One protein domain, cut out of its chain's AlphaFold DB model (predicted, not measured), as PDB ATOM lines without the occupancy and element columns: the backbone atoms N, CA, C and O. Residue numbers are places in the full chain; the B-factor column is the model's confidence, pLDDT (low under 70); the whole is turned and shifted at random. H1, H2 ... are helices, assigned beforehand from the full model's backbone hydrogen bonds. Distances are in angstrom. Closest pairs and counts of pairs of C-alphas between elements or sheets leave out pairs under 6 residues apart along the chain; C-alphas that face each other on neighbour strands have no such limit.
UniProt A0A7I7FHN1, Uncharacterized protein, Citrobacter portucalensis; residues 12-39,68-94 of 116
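What this domain is: This is residues 12 to 39 and 68 to 94 of the 116 residues of an uncharacterized protein of Citrobacter portucalensis (UniProt A0A7I7FHN1). The longest helix, H1, and the shorter H2 lie one beyond the other along a rod, pointing nearly the same way, and after H2 the strand-free stretch 78 to 94 folds back past H1. The 55 printed residues hold two named helices, H1 then H2, and no named strand: all helix, with under half of the residues in named elements. The whole is only just extended, close to loose, with a radius of gyration of the C-alphas of 15.3 A and spans of 50 by 24 by 13 A.

How they stand to each other: Look first at H1, residues 16 to 32, then at H2, residues 68 to 77; they are apart, with no C-alpha of the one within 8 A of the other. In both, every O i to N i+4 pair is within hydrogen-bond range.

Where its parts are: Find C-alpha 16 at (-42.821, 25.361, 18.970); from there H1 runs 24.4 A to C-alpha 32. H2 runs 14.4 A, ending at C-alpha 77 at (-12.979, 8.351, 46.957).

The domain as a whole: The C-alphas of Pro 13 and Gly 79 are the two farthest apart, 50.0 A. Residues 40 to 67 are not printed; C-alphas 39 and 68 across this cut are 13.4 A apart. Residues 12 to 17 and 74 to 79 stand free. No printed residue is under 70 in pLDDT.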
ATOM      1  N   ALA A  12     -38.634  21.844   8.931       83.75
ATOM      2  CA  ALA A  12     -39.937  22.460   9.143       83.75
ATOM      3  C   ALA A  12     -41.086  21.515   8.708       83.75
ATOM      4  O   ALA A  12     -40.903  20.727   7.778       83.75
ATOM      5  N   PRO A  13     -42.286  21.613   9.320       86.81
ATOM      6  CA  PRO A  13     -42.674  22.545  10.381       86.81
ATOM      7  C   PRO A  13     -42.203  22.107  11.778       86.81
ATOM      8  O   PRO A  13     -42.160  20.924  12.102       86.81
ATOM      9  N   PHE A  14     -41.891  23.078  12.641       85.12
ATOM     10  CA  PHE A  14     -41.391  22.800  13.988       85.12
ATOM     11  C   PHE A  14     -42.493  22.791  15.048       85.12
ATOM     12  O   PHE A  14     -43.357  23.669  15.082       85.12
ATOM     13  N   ASN A  15     -42.377  21.878  16.013       86.50
ATOM     14  CA  ASN A  15     -43.167  21.941  17.237       86.50
ATOM     15  C   ASN A  15     -42.606  23.028  18.175       86.50
ATOM     16  O   ASN A  15     -41.619  22.826  18.890       86.50
ATOM     17  N   THR A  16     -43.251  24.193  18.184       85.94
ATOM     18  CA  THR A  16     -42.821  25.361  18.970       85.94
ATOM     19  C   THR A  16     -42.809  25.098  20.477       85.94
ATOM     20  O   THR A  16     -41.920  25.596  21.168       85.94
ATOM     21  N   MET A  17     -43.724  24.268  20.995       85.69
ATOM     22  CA  MET A  17     -43.761  23.877  22.412       85.69
ATOM     23  C   MET A  17     -42.507  23.085  22.801       85.69
ATOM     24  O   MET A  17     -41.898  23.342  23.843       85.69
ATOM     25  N   TYR A  18     -42.089  22.137  21.960       87.31
ATOM     26  CA  TYR A  18     -40.876  21.354  22.198       87.31
ATOM     27  C   TYR A  18     -39.629  22.231  22.147       87.31
ATOM     28  O   TYR A  18     -38.795  22.157  23.052       87.31
ATOM     29  N   LEU A  19     -39.543  23.119  21.154       88.56
ATOM     30  CA  LEU A  19     -38.440  24.073  21.044       88.56
ATOM     31  C   LEU A  19     -38.336  24.977  22.277       88.56
ATOM     32  O   LEU A  19     -37.248  25.141  22.825       88.56
ATOM     33  N   GLN A  20     -39.456  25.518  22.764       88.31
ATOM     34  CA  GLN A  20     -39.465  26.361  23.962       88.31
ATOM     35  C   GLN A  20     -38.993  25.606  25.209       88.31
ATOM     36  O   GLN A  20     -38.208  26.143  25.995       88.31
ATOM     37  N   ARG A  21     -39.442  24.357  25.395       89.00
ATOM     38  CA  ARG A  21     -39.020  23.520  26.530       89.00
ATOM     39  C   ARG A  21     -37.529  23.194  26.467       89.00
ATOM     40  O   ARG A  21     -36.840  23.357  27.471       89.00
ATOM     41  N   MET A  22     -37.028  22.796  25.297       89.12
ATOM     42  CA  MET A  22     -35.602  22.520  25.095       89.12
ATOM     43  C   MET A  22     -34.748  23.763  25.347       89.12
ATOM     44  O   MET A  22     -33.787  23.700  26.114       89.12
ATOM     45  N   LEU A  23     -35.139  24.911  24.785       90.50
ATOM     46  CA  LEU A  23     -34.430  26.173  24.987       90.50
ATOM     47  C   LEU A  23     -34.374  26.560  26.466       90.50
ATOM     48  O   LEU A  23     -33.325  26.970  26.957       90.50
ATOM     49  N   ARG A  24     -35.477  26.390  27.205       90.81
ATOM     50  CA  ARG A  24     -35.507  26.666  28.646       90.81
ATOM     51  C   ARG A  24     -34.502  25.802  29.411       90.81
ATOM     52  O   ARG A  24     -33.795  26.324  30.269       90.81
ATOM     53  N   VAL A  25     -34.414  24.508  29.100       91.31
ATOM     54  CA  VAL A  25     -33.446  23.602  29.742       91.31
ATOM     55  C   VAL A  25     -32.009  24.022  29.432       91.31
ATOM     56  O   VAL A  25     -31.200  24.120  30.355       91.31
ATOM     57  N   ILE A  26     -31.711  24.338  28.169       90.00
ATOM     58  CA  ILE A  26     -30.378  24.781  27.728       90.00
ATOM     59  C   ILE A  26     -29.983  26.097  28.407       90.00
ATOM     60  O   ILE A  26     -28.892  26.190  28.975       90.00
ATOM     61  N   ASN A  27     -30.871  27.091  28.411       90.62
ATOM     62  CA  ASN A  27     -30.616  28.391  29.036       90.62
ATOM     63  C   ASN A  27     -30.381  28.246  30.538       90.62
ATOM     64  O   ASN A  27     -29.425  28.796  31.078       90.62
ATOM     65  N   ASN A  28     -31.203  27.445  31.219       89.88
ATOM     66  CA  ASN A  28     -31.004  27.223  32.641       89.88
ATOM     67  C   ASN A  28     -29.670  26.487  32.906       89.88
ATOM     68  O   ASN A  28     -29.040  26.745  33.931       89.88
ATOM     69  N   ALA A  29     -29.277  25.529  32.053       90.25
ATOM     70  CA  ALA A  29     -28.056  24.739  32.235       90.25
ATOM     71  C   ALA A  29     -26.802  25.598  32.053       90.25
ATOM     72  O   ALA A  29     -25.920  25.591  32.908       90.25
ATOM     73  N   THR A  30     -26.774  26.388  30.983       90.62
ATOM     74  CA  THR A  30     -25.665  27.291  30.651       90.62
ATOM     75  C   THR A  30     -25.544  28.457  31.630       90.62
ATOM     76  O   THR A  30     -24.424  28.856  31.945       90.62
ATOM     77  N   ALA A  31     -26.659  28.942  32.186       90.62
ATOM     78  CA  ALA A  31     -26.645  29.950  33.246       90.62
ATOM     79  C   ALA A  31     -25.992  29.442  34.546       90.62
ATOM     80  O   ALA A  31     -25.329  30.213  35.234       90.62
ATOM     81  N   GLN A  32     -26.159  28.157  34.890       88.50
ATOM     82  CA  GLN A  32     -25.530  27.576  36.084       88.50
ATOM     83  C   GLN A  32     -24.097  27.099  35.816       88.50
ATOM     84  O   GLN A  32     -23.219  27.266  36.662       88.50
ATOM     85  N   TYR A  33     -23.857  26.491  34.654       87.75
ATOM     86  CA  TYR A  33     -22.584  25.879  34.293       87.75
ATOM     87  C   TYR A  33     -22.117  26.400  32.927       87.75
ATOM     88  O   TYR A  33     -22.548  25.880  31.891       87.75
ATOM     89  N   PRO A  34     -21.173  27.365  32.890       83.81
ATOM     90  CA  PRO A  34     -20.681  27.943  31.635       83.81
ATOM     91  C   PRO A  34     -20.113  26.906  30.656       83.81
ATOM     92  O   PRO A  34     -20.171  27.090  29.445       83.81
ATOM     93  N   ARG A  35     -19.582  25.787  31.171       87.12
ATOM     94  CA  ARG A  35     -19.174  24.624  30.372       87.12
ATOM     95  C   ARG A  35     -20.182  23.493  30.562       87.12
ATOM     96  O   ARG A  35     -20.013  22.654  31.445       87.12
ATOM     97  N   THR A  36     -21.222  23.482  29.734       89.19
ATOM     98  CA  THR A  36     -22.253  22.434  29.720       89.19
ATOM     99  C   THR A  36     -22.003  21.454  28.569       89.19
ATOM    100  O   THR A  36     -21.758  21.870  27.441       89.19
ATOM    101  N   MET A  37     -22.080  20.148  28.844       90.44
ATOM    102  CA  MET A  37     -22.080  19.091  27.824       90.44
ATOM    103  C   MET A  37     -23.521  18.714  27.478       90.44
ATOM    104  O   MET A  37     -24.327  18.493  28.380       90.44
ATOM    105  N   VAL A  38     -23.829  18.589  26.186       91.06
ATOM    106  CA  VAL A  38     -25.145  18.150  25.701       91.06
ATOM    107  C   VAL A  38     -25.017  16.771  25.063       91.06
ATOM    108  O   VAL A  38     -24.126  16.542  24.248       91.06
ATOM    109  N   VAL A  39     -25.915  15.856  25.430       91.19
ATOM    110  CA  VAL A  39     -26.006  14.508  24.855       91.19
ATOM    111  C   VAL A  39     -27.439  14.280  24.393       91.19
ATOM    112  O   VAL A  39     -28.372  14.410  25.183       91.19
ATOM    113  N   ILE A  68     -24.282   8.593  37.063       92.31
ATOM    114  CA  ILE A  68     -23.525   9.849  37.205       92.31
ATOM    115  C   ILE A  68     -23.087  10.035  38.664       92.31
ATOM    116  O   ILE A  68     -21.900  10.243  38.921       92.31
ATOM    117  N   GLU A  69     -24.006   9.856  39.611       92.50
ATOM    118  CA  GLU A  69     -23.736   9.952  41.049       92.50
ATOM    119  C   GLU A  69     -22.723   8.908  41.528       92.50
ATOM    120  O   GLU A  69     -21.771   9.229  42.242       92.50
ATOM    121  N   ALA A  70     -22.867   7.653  41.096       94.25
ATOM    122  CA  ALA A  70     -21.911   6.600  41.421       94.25
ATOM    123  C   ALA A  70     -20.504   6.944  40.910       94.25
ATOM    124  O   ALA A  70     -19.525   6.821  41.652       94.25
ATOM    125  N   ARG A  71     -20.391   7.441  39.670       92.88
ATOM    126  CA  ARG A  71     -19.113   7.892  39.095       92.88
ATOM    127  C   ARG A  71     -18.526   9.066  39.876       92.88
ATOM    128  O   ARG A  71     -17.324   9.065  40.138       92.88
ATOM    129  N   TYR A  72     -19.351  10.042  40.247       92.44
ATOM    130  CA  TYR A  72     -18.934  11.188  41.055       92.44
ATOM    131  C   TYR A  72     -18.363  10.732  42.406       92.44
ATOM    132  O   TYR A  72     -17.220  11.054  42.735       92.44
ATOM    133  N   ARG A  73     -19.094   9.879  43.133       93.12
ATOM    134  CA  ARG A  73     -18.653   9.305  44.416       93.12
ATOM    135  C   ARG A  73     -17.361   8.502  44.284       93.12
ATOM    136  O   ARG A  73     -16.476   8.644  45.124       93.12
ATOM    137  N   SER A  74     -17.224   7.683  43.242       94.38
ATOM    138  CA  SER A  74     -15.997   6.915  43.002       94.38
ATOM    139  C   SER A  74     -14.784   7.818  42.784       94.38
ATOM    140  O   SER A  74     -13.719   7.539  43.329       94.38
ATOM    141  N   LYS A  75     -14.937   8.932  42.056       93.56
ATOM    142  CA  LYS A  75     -13.843   9.894  41.877       93.56
ATOM    143  C   LYS A  75     -13.483  10.638  43.164       93.56
ATOM    144  O   LYS A  75     -12.300  10.824  43.430       93.56
ATOM    145  N   LEU A  76     -14.478  11.009  43.977       93.25
ATOM    146  CA  LEU A  76     -14.230  11.605  45.294       93.25
ATOM    147  C   LEU A  76     -13.417  10.666  46.193       93.25
ATOM    148  O   LEU A  76     -12.458  11.105  46.821       93.25
ATOM    149  N   LYS A  77     -13.741   9.364  46.203       94.50
ATOM    150  CA  LYS A  77     -12.979   8.351  46.957       94.50
ATOM    151  C   LYS A  77     -11.527   8.214  46.494       94.50
ATOM    152  O   LYS A  77     -10.670   7.872  47.294       94.50
ATOM    153  N   GLN A  78     -11.250   8.484  45.220       95.94
ATOM    154  CA  GLN A  78      -9.898   8.475  44.652       95.94
ATOM    155  C   GLN A  78      -9.126   9.780  44.917       95.94
ATOM    156  O   GLN A  78      -8.010   9.931  44.433       95.94
ATOM    157  N   GLY A  79      -9.715  10.748  45.631       93.62
ATOM    158  CA  GLY A  79      -9.100  12.058  45.870       93.62
ATOM    159  C   GLY A  79      -9.056  12.959  44.631       93.62
ATOM    160  O   GLY A  79      -8.395  13.995  44.641       93.62
ATOM    161  N   ILE A  80      -9.760  12.596  43.553       94.06
ATOM    162  CA  ILE A  80      -9.798  13.394  42.326       94.06
ATOM    163  C   ILE A  80     -10.783  14.544  42.522       94.06
ATOM    164  O   ILE A  80     -11.970  14.326  42.780       94.06
ATOM    165  N   ARG A  81     -10.312  15.780  42.318       89.06
ATOM    166  CA  ARG A  81     -11.165  16.973  42.352       89.06
ATOM    167  C   ARG A  81     -12.301  16.848  41.333       89.06
ATOM    168  O   ARG A  81     -12.058  16.773  40.128       89.06
ATOM    169  N   CYS A  82     -13.537  16.867  41.822       87.19
ATOM    170  CA  CYS A  82     -14.749  16.818  41.008       87.19
ATOM    171  C   CYS A  82     -15.680  17.961  41.387       87.19
ATOM    172  O   CYS A  82     -15.849  18.259  42.565       87.19
ATOM    173  N   TYR A  83     -16.301  18.575  40.384       83.31
ATOM    174  CA  TYR A  83     -17.367  19.545  40.595       83.31
ATOM    175  C   TYR A  83     -18.714  18.818  40.546       83.31
ATOM    176  O   TYR A  83     -18.883  17.963  39.668       83.31
ATOM    177  N   PRO A  84     -19.654  19.126  41.458       80.88
ATOM    178  CA  PRO A  84     -21.021  18.636  41.355       80.88
ATOM    179  C   PRO A  84     -21.592  18.958  39.974       80.88
ATOM    180  O   PRO A  84     -21.429  20.069  39.469       80.88
ATOM    181  N   CYS A  85     -22.228  17.974  39.351       79.69
ATOM    182  CA  CYS A  85     -22.890  18.132  38.064       79.69
ATOM    183  C   CYS A  85     -24.330  17.664  38.227       79.69
ATOM    184  O   CYS A  85     -24.564  16.551  38.690       79.69
ATOM    185  N   HIS A  86     -25.282  18.511  37.850       83.69
ATOM    186  CA  HIS A  86     -26.696  18.163  37.877       83.69
ATOM    187  C   HIS A  86     -27.159  17.832  36.465       83.69
ATOM    188  O   HIS A  86     -27.036  18.658  35.556       83.69
ATOM    189  N   LEU A  87     -27.686  16.620  36.288       89.81
ATOM    190  CA  LEU A  87     -28.326  16.220  35.044       89.81
ATOM    191  C   LEU A  87     -29.591  17.059  34.849       89.81
ATOM    192  O   LEU A  87     -30.487  17.036  35.685       89.81
ATOM    193  N   ARG A  88     -29.658  17.762  33.723       91.19
ATOM    194  CA  ARG A  88     -30.842  18.488  33.261       91.19
ATOM    195  C   ARG A  88     -31.279  17.861  31.954       91.19
ATOM    196  O   ARG A  88     -30.433  17.604  31.094       91.19
ATOM    197  N   TYR A  89     -32.568  17.595  31.802       91.12
ATOM    198  CA  TYR A  89     -33.067  16.868  30.640       91.12
ATOM    199  C   TYR A  89     -34.397  17.427  30.141       91.12
ATOM    200  O   TYR A  89     -35.201  17.983  30.884       91.12
ATOM    201  N   ALA A  90     -34.624  17.254  28.847       89.25
ATOM    202  CA  ALA A  90     -35.925  17.365  28.215       89.25
ATOM    203  C   ALA A  90     -36.120  16.100  27.382       89.25
ATOM    204  O   ALA A  90     -35.155  15.562  26.837       89.25
ATOM    205  N   TRP A  91     -37.353  15.622  27.284       88.12
ATOM    206  CA  TRP A  91     -37.682  14.484  26.440       88.12
ATOM    207  C   TRP A  91     -38.993  14.739  25.711       88.12
ATOM    208  O   TRP A  91     -39.849  15.503  26.168       88.12
ATOM    209  N   VAL A  92     -39.118  14.100  24.559       82.88
ATOM    210  CA  VAL A  92     -40.313  14.116  23.727       82.88
ATOM    211  C   VAL A  92     -40.594  12.691  23.281       82.88
ATOM    212  O   VAL A  92     -39.681  11.873  23.160       82.88
ATOM    213  N   ARG A  93     -41.868  12.389  23.055       78.81
ATOM    214  CA  ARG A  93     -42.304  11.147  22.428       78.81
ATOM    215  C   ARG A  93     -43.134  11.523  21.220       78.81
ATOM    216  O   ARG A  93     -44.188  12.132  21.368       78.81
ATOM    217  N   GLU A  94     -42.640  11.159  20.050       72.06
ATOM    218  CA  GLU A  94     -43.363  11.325  18.797       72.06
ATOM    219  C   GLU A  94     -44.214  10.078  18.547       72.06
ATOM    220  O   GLU A  94     -43.764   8.946  18.734       72.06
TER     221      GLU A  94